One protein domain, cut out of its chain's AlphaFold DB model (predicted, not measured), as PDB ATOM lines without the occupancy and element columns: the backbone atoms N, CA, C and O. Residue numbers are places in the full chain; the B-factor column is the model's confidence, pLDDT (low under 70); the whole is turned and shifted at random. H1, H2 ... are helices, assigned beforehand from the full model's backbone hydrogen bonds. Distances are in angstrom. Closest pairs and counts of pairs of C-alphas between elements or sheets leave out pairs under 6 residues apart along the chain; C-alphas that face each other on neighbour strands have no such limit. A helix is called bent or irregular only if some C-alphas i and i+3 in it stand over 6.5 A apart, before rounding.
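Overview. This is residues 11 to 66 of the 217 residues of an uncharacterized protein of Gammaproteobacteria bacterium (UniProt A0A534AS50). Three helices follow one another as a bent arch: H1, the longest, is one leg, H2 turns off steeply from its end, and the short H3 follows on H2, far from H1. Two long stretches with no named element complete the shape: residues 53 to 66 fold back from H3 toward H1, while residues 11 to 24 run on the side of H1 away from H3, with residues 11 to 16 sticking out. The printed part has 56 residues, with three named helices in the order H1, H2, H3 and no named strand; its class is all helix, though under half of its residues, 25 of 56, are in named elements. The whole is only just compact, close to loose, with a radius of gyration of the C-alphas of 12.0 A, and its C-alphas span 33 by 23 by 17 A.

Arrangement. H1, residues 25 to 35, and H2, residues 37 to 45, touch only at the corner by their link, and only just, with 3 pairs of C-alphas within 8 A. Their closest C-alphas, those of Leu 33 and Ala 40, are 5.3 A apart. They run opposite ways at a steep tilt of 69.7 degrees, only just short of about perpendicular. H2 and H3, residues 48 to 52, touch with 11 pairs of C-alphas within 8 A; the closest are those of Leu 43 and Gly 51, 4.1 A apart. The centres of H2 and H3 are 8.4 A apart, against 12.9 A for H1 and H2. H1 and H3 are apart. In H2 and H3 every O i to N i+4 pair is within hydrogen-bond range; in H1 4 of 7 are.

Along the chain. H1 begins at C-alpha 25, at (230.507, 223.474, 119.296), and measures 17.2 A from first to last C-alpha. It is irregular, but only just: C-alphas 26 and 29 are 6.6 A apart. H2 begins at C-alpha 37, at (227.059, 215.920, 137.459), and measures 12.2 A. H3 measures 6.2 A and ends at C-alpha 52, at (212.148, 213.113, 131.097).

Size, cuts and confidence. The C-alphas farthest apart in the domain, those of Glu 14 and Pro 54, are 34.0 A apart, and the first and last printed C-alphas, those of Lys 11 and Cys 66, are 21.8 A apart. The printed part has no cut. The links from H1 to H2 and from H2 to H3 are tight, with 1 and 2 residues. Residues 11 to 16 stand free. The mean pLDDT of the printed part is 88.4, and the model's confidence is low, under 70, at residues 59 to 60.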
ATOM      1  N   LYS A  11     232.862 232.920 138.948       95.00
ATOM      2  CA  LYS A  11     234.203 232.382 139.210       95.00
ATOM      3  C   LYS A  11     234.959 231.991 137.930       95.00
ATOM      4  O   LYS A  11     236.185 231.943 137.945       95.00
ATOM      5  N   TYR A  12     234.243 231.703 136.847       93.69
ATOM      6  CA  TYR A  12     234.787 231.169 135.601       93.69
ATOM      7  C   TYR A  12     234.812 232.194 134.458       93.69
ATOM      8  O   TYR A  12     235.178 231.839 133.342       93.69
ATOM      9  N   GLU A  13     234.449 233.457 134.718       91.75
ATOM     10  CA  GLU A  13     234.239 234.487 133.685       91.75
ATOM     11  C   GLU A  13     235.447 234.725 132.774       91.75
ATOM     12  O   GLU A  13     235.284 234.904 131.569       91.75
ATOM     13  N   GLU A  14     236.654 234.619 133.323       92.31
ATOM     14  CA  GLU A  14     237.898 234.813 132.574       92.31
ATOM     15  C   GLU A  14     238.364 233.550 131.825       92.31
ATOM     16  O   GLU A  14     239.298 233.600 131.029       92.31
ATOM     17  N   THR A  15     237.741 232.388 132.064       93.69
ATOM     18  CA  THR A  15     238.162 231.103 131.480       93.69
ATOM     19  C   THR A  15     237.119 230.570 130.502       93.69
ATOM     20  O   THR A  15     236.452 229.563 130.740       93.69
ATOM     21  N   CYS A  16     237.002 231.231 129.349       91.31
ATOM     22  CA  CYS A  16     235.973 230.944 128.343       91.31
ATOM     23  C   CYS A  16     235.967 229.478 127.860       91.31
ATOM     24  O   CYS A  16     234.914 228.939 127.521       91.31
ATOM     25  N   SER A  17     237.135 228.825 127.835       92.25
ATOM     26  CA  SER A  17     237.302 227.440 127.373       92.25
ATOM     27  C   SER A  17     236.646 226.393 128.273       92.25
ATOM     28  O   SER A  17     236.509 225.250 127.851       92.25
ATOM     29  N   LEU A  18     236.224 226.758 129.489       92.75
ATOM     30  CA  LEU A  18     235.453 225.861 130.357       92.75
ATOM     31  C   LEU A  18     234.032 225.622 129.842       92.75
ATOM     32  O   LEU A  18     233.414 224.636 130.223       92.75
ATOM     33  N   CYS A  19     233.513 226.502 128.986       90.12
ATOM     34  CA  CYS A  19     232.160 226.388 128.437       90.12
ATOM     35  C   CYS A  19     232.151 226.364 126.904       90.12
ATOM     36  O   CYS A  19     231.248 225.789 126.296       90.12
ATOM     37  N   HIS A  20     233.159 226.970 126.271       90.81
ATOM     38  CA  HIS A  20     233.241 227.116 124.825       90.81
ATOM     39  C   HIS A  20     234.419 226.352 124.231       90.81
ATOM     40  O   HIS A  20     235.577 226.737 124.395       90.81
ATOM     41  N   ASP A  21     234.109 225.334 123.434       90.50
ATOM     42  CA  ASP A  21     235.071 224.733 122.521       90.50
ATOM     43  C   ASP A  21     234.981 225.455 121.167       90.50
ATOM     44  O   ASP A  21     233.983 225.376 120.446       90.50
ATOM     45  N   ARG A  22     236.029 226.220 120.838       87.19
ATOM     46  CA  ARG A  22     236.096 227.013 119.598       87.19
ATOM     47  C   ARG A  22     236.278 226.151 118.348       87.19
ATOM     48  O   ARG A  22     236.025 226.648 117.254       87.19
ATOM     49  N   SER A  23     236.754 224.919 118.511       90.31
ATOM     50  CA  SER A  23     236.995 223.981 117.416       90.31
ATOM     51  C   SER A  23     235.756 223.155 117.085       90.31
ATOM     52  O   SER A  23     235.534 222.830 115.924       90.31
ATOM     53  N   ASP A  24     234.930 222.856 118.088       88.44
ATOM     54  CA  ASP A  24     233.770 221.988 117.937       88.44
ATOM     55  C   ASP A  24     232.670 222.343 118.946       88.44
ATOM     56  O   ASP A  24     232.704 221.964 120.120       88.44
ATOM     57  N   ARG A  25     231.638 223.041 118.464       83.56
ATOM     58  CA  ARG A  25     230.507 223.474 119.296       83.56
ATOM     59  C   ARG A  25     229.693 222.312 119.864       83.56
ATOM     60  O   ARG A  25     229.067 222.496 120.906       83.56
ATOM     61  N   SER A  26     229.721 221.132 119.238       82.12
ATOM     62  CA  SER A  26     228.970 219.964 119.718       82.12
ATOM     63  C   SER A  26     229.489 219.466 121.075       82.12
ATOM     64  O   SER A  26     228.726 218.960 121.898       82.12
ATOM     65  N   LYS A  27     230.773 219.704 121.382       86.50
ATOM     66  CA  LYS A  27     231.392 219.318 122.660       86.50
ATOM     67  C   LYS A  27     230.960 220.178 123.842       86.50
ATOM     68  O   LYS A  27     231.146 219.753 124.980       86.50
ATOM     69  N   GLN A  28     230.368 221.350 123.609       87.31
ATOM     70  CA  GLN A  28     229.993 222.267 124.688       87.31
ATOM     71  C   GLN A  28     228.965 221.654 125.648       87.31
ATOM     72  O   GLN A  28     229.059 221.883 126.849       87.31
ATOM     73  N   ARG A  29     228.044 220.807 125.154       87.00
ATOM     74  CA  ARG A  29     227.093 220.075 126.012       87.00
ATOM     75  C   ARG A  29     227.826 219.273 127.088       87.00
ATOM     76  O   ARG A  29     227.465 219.335 128.258       87.00
ATOM     77  N   ARG A  30     228.888 218.561 126.702       88.88
ATOM     78  CA  ARG A  30     229.702 217.766 127.630       88.88
ATOM     79  C   ARG A  30     230.410 218.643 128.660       88.88
ATOM     80  O   ARG A  30     230.367 218.309 129.833       88.88
ATOM     81  N   LEU A  31     230.955 219.792 128.252       91.88
ATOM     82  CA  LEU A  31     231.609 220.732 129.173       91.88
ATOM     83  C   LEU A  31     230.666 221.213 130.290       91.88
ATOM     84  O   LEU A  31     231.075 221.310 131.447       91.88
ATOM     85  N   CYS A  32     229.388 221.454 129.973       91.25
ATOM     86  CA  CYS A  32     228.376 221.761 130.988       91.25
ATOM     87  C   CYS A  32     228.185 220.584 131.960       91.25
ATOM     88  O   CYS A  32     228.200 220.760 133.180       91.25
ATOM     89  N   LEU A  33     228.019 219.375 131.421       92.06
ATOM     90  CA  LEU A  33     227.734 218.163 132.194       92.06
ATOM     91  C   LEU A  33     228.919 217.687 133.051       92.06
ATOM     92  O   LEU A  33     228.698 217.071 134.092       92.06
ATOM     93  N   ASP A  34     230.154 218.027 132.676       93.88
ATOM     94  CA  ASP A  34     231.358 217.707 133.454       93.88
ATOM     95  C   ASP A  34     231.337 218.382 134.844       93.88
ATOM     96  O   ASP A  34     231.823 217.817 135.833       93.88
ATOM     97  N   CYS A  35     230.715 219.566 134.942       95.56
ATOM     98  CA  CYS A  35     230.464 220.264 136.207       95.56
ATOM     99  C   CYS A  35     229.089 219.913 136.806       95.56
ATOM    100  O   CYS A  35     228.984 219.644 138.004       95.56
ATOM    101  N   HIS A  36     228.034 219.877 135.986       93.69
ATOM    102  CA  HIS A  36     226.656 219.595 136.408       93.69
ATOM    103  C   HIS A  36     226.364 218.089 136.471       93.69
ATOM    104  O   HIS A  36     225.508 217.566 135.758       93.69
ATOM    105  N   LYS A  37     227.079 217.389 137.356       95.19
ATOM    106  CA  LYS A  37     227.059 215.920 137.459       95.19
ATOM    107  C   LYS A  37     225.690 215.332 137.798       95.19
ATOM    108  O   LYS A  37     225.380 214.249 137.309       95.19
ATOM    109  N   GLU A  38     224.892 216.035 138.601       94.00
ATOM    110  CA  GLU A  38     223.513 215.635 138.924       94.00
ATOM    111  C   GLU A  38     222.640 215.657 137.669       94.00
ATOM    112  O   GLU A  38     222.052 214.645 137.324       94.00
ATOM    113  N   ILE A  39     222.680 216.751 136.902       92.31
ATOM    114  CA  ILE A  39     221.950 216.868 135.630       92.31
ATOM    115  C   ILE A  39     222.437 215.825 134.622       92.31
ATOM    116  O   ILE A  39     221.652 215.241 133.885       92.31
ATOM    117  N   ALA A  40     223.741 215.541 134.603       93.25
ATOM    118  CA  ALA A  40     224.280 214.450 133.801       93.25
ATOM    119  C   ALA A  40     223.730 213.081 134.243       93.25
ATOM    120  O   ALA A  40     223.609 212.191 133.407       93.25
ATOM    121  N   GLY A  41     223.442 212.902 135.535       94.19
ATOM    122  CA  GLY A  41     222.735 211.746 136.090       94.19
ATOM    123  C   GLY A  41     221.300 211.671 135.590       94.19
ATOM    124  O   GLY A  41     220.970 210.684 134.939       94.19
ATOM    125  N   ASP A  42     220.520 212.740 135.779       93.12
ATOM    126  CA  ASP A  42     219.130 212.860 135.311       93.12
ATOM    127  C   ASP A  42     219.002 212.426 133.841       93.12
ATOM    128  O   ASP A  42     218.187 211.574 133.492       93.12
ATOM    129  N   LEU A  43     219.879 212.952 132.976       91.56
ATOM    130  CA  LEU A  43     219.902 212.635 131.546       91.56
ATOM    131  C   LEU A  43     220.237 211.171 131.243       91.56
ATOM    132  O   LEU A  43     219.728 210.631 130.270       91.56
ATOM    133  N   ARG A  44     221.110 210.529 132.027       91.81
ATOM    134  CA  ARG A  44     221.463 209.111 131.827       91.81
ATOM    135  C   ARG A  44     220.382 208.170 132.342       91.81
ATOM    136  O   ARG A  44     220.205 207.091 131.791       91.81
ATOM    137  N   GLU A  45     219.730 208.551 133.430       93.25
ATOM    138  CA  GLU A  45     218.720 207.741 134.113       93.25
ATOM    139  C   GLU A  45     217.312 207.971 133.556       93.25
ATOM    140  O   GLU A  45     216.387 207.248 133.920       93.25
ATOM    141  N   HIS A  46     217.150 208.967 132.678       91.56
ATOM    142  CA  HIS A  46     215.853 209.459 132.213       91.56
ATOM    143  C   HIS A  46     214.918 209.781 133.390       91.56
ATOM    144  O   HIS A  46     213.731 209.445 133.396       91.56
ATOM    145  N   SER A  47     215.487 210.411 134.418       92.25
ATOM    146  CA  SER A  47     214.827 210.757 135.672       92.25
ATOM    147  C   SER A  47     214.757 212.270 135.855       92.25
ATOM    148  O   SER A  47     215.433 213.040 135.162       92.25
ATOM    149  N   HIS A  48     213.909 212.704 136.788       91.50
ATOM    150  CA  HIS A  48     213.631 214.113 137.044       91.50
ATOM    151  C   HIS A  48     213.185 214.859 135.770       91.50
ATOM    152  O   HIS A  48     212.908 214.265 134.731       91.50
ATOM    153  N   PHE A  49     213.063 216.185 135.846       91.69
ATOM    154  CA  PHE A  49     212.622 216.972 134.693       91.69
ATOM    155  C   PHE A  49     213.607 216.888 133.519       91.69
ATOM    156  O   PHE A  49     213.199 216.659 132.388       91.69
ATOM    157  N   HIS A  50     214.915 217.020 133.770       91.44
ATOM    158  CA  HIS A  50     215.897 217.046 132.684       91.44
ATOM    159  C   HIS A  50     216.008 215.721 131.942       91.44
ATOM    160  O   HIS A  50     216.252 215.763 130.750       91.44
ATOM    161  N   GLY A  51     215.853 214.571 132.603       91.81
ATOM    162  CA  GLY A  51     215.911 213.270 131.939       91.81
ATOM    163  C   GLY A  51     214.620 212.871 131.229       91.81
ATOM    164  O   GLY A  51     214.666 212.079 130.294       91.81
ATOM    165  N   ARG A  52     213.475 213.412 131.663       91.44
ATOM    166  CA  ARG A  52     212.148 213.113 131.097       91.44
ATOM    167  C   ARG A  52     211.662 214.139 130.080       91.44
ATOM    168  O   ARG A  52     210.651 213.896 129.422       91.44
ATOM    169  N   PHE A  53     212.343 215.278 129.962       89.50
ATOM    170  CA  PHE A  53     211.953 216.323 129.028       89.50
ATOM    171  C   PHE A  53     212.022 215.807 127.579       89.50
ATOM    172  O   PHE A  53     213.072 215.307 127.160       89.50
ATOM    173  N   PRO A  54     210.938 215.928 126.793       85.62
ATOM    174  CA  PRO A  54     210.908 215.412 125.433       85.62
ATOM    175  C   PRO A  54     212.034 215.978 124.565       85.62
ATOM    176  O   PRO A  54     212.202 217.192 124.444       85.62
ATOM    177  N   GLY A  55     212.798 215.085 123.936       82.31
ATOM    178  CA  GLY A  55     213.866 215.462 123.019       82.31
ATOM    179  C   GLY A  55     215.072 216.106 123.700       82.31
ATOM    180  O   GLY A  55     215.801 216.837 123.049       82.31
ATOM    181  N   ILE A  56     215.313 215.892 124.993       82.31
ATOM    182  CA  ILE A  56     216.566 216.310 125.653       82.31
ATOM    183  C   ILE A  56     217.735 215.339 125.405       82.31
ATOM    184  O   ILE A  56     218.912 215.670 125.591       82.31
ATOM    185  N   ASP A  57     217.401 214.122 124.992       72.75
ATOM    186  CA  ASP A  57     218.296 213.017 124.682       72.75
ATOM    187  C   ASP A  57     218.807 213.065 123.235       72.75
ATOM    188  O   ASP A  57     219.863 212.490 122.950       72.75
ATOM    189  N   VAL A  58     218.137 213.809 122.342       74.62
ATOM    190  CA  VAL A  58     218.593 213.953 120.954       74.62
ATOM    191  C   VAL A  58     219.864 214.817 120.859       74.62
ATOM    192  O   VAL A  58     219.990 215.816 121.576       74.62
ATOM    193  N   PRO A  59     220.827 214.469 119.983       67.06
ATOM    194  CA  PRO A  59     222.092 215.197 119.836       67.06
ATOM    195  C   PRO A  59     221.950 216.694 119.515       67.06
ATOM    196  O   PRO A  59     222.823 217.483 119.873       67.06
ATOM    197  N   GLU A  60     220.864 217.079 118.846       69.00
ATOM    198  CA  GLU A  60     220.556 218.448 118.424       69.00
ATOM    199  C   GLU A  60     219.964 219.304 119.551       69.00
ATOM    200  O   GLU A  60     219.869 220.523 119.411       69.00
ATOM    201  N   SER A  61     219.562 218.682 120.663       74.44
ATOM    202  CA  SER A  61     218.992 219.384 121.803       74.44
ATOM    203  C   SER A  61     220.078 220.068 122.605       74.44
ATOM    204  O   SER A  61     221.029 219.456 123.104       74.44
ATOM    205  N   GLU A  62     219.947 221.379 122.724       80.94
ATOM    206  CA  GLU A  62     220.951 222.198 123.367       80.94
ATOM    207  C   GLU A  62     220.420 222.719 124.693       80.94
ATOM    208  O   GLU A  62     219.357 223.334 124.756       80.94
ATOM    209  N   CYS A  63     221.240 222.604 125.742       86.06
ATOM    210  CA  CYS A  63     220.953 223.180 127.057       86.06
ATOM    211  C   CYS A  63     220.560 224.662 126.946       86.06
ATOM    212  O   CYS A  63     219.766 225.152 127.744       86.06
ATOM    213  N   ARG A  64     221.085 225.365 125.926       84.75
ATOM    214  CA  ARG A  64     220.824 226.787 125.681       84.75
ATOM    215  C   ARG A  64     219.378 227.131 125.309       84.75
ATOM    216  O   ARG A  64     219.017 228.305 125.325       84.75
ATOM    217  N   ALA A  65     218.576 226.137 124.926       83.06
ATOM    218  CA  ALA A  65     217.162 226.334 124.627       83.06
ATOM    219  C   ALA A  65     216.409 226.827 125.872       83.06
ATOM    220  O   ALA A  65     215.624 227.770 125.789       83.06
ATOM    221  N   CYS A  66     216.736 226.254 127.033       86.38
ATOM    222  CA  CYS A  66     216.158 226.642 128.318       86.38
ATOM    223  C   CYS A  66     217.125 227.481 129.157       86.38
ATOM    224  O   CYS A  66     216.685 228.326 129.934       86.38
TER     225      CYS A  66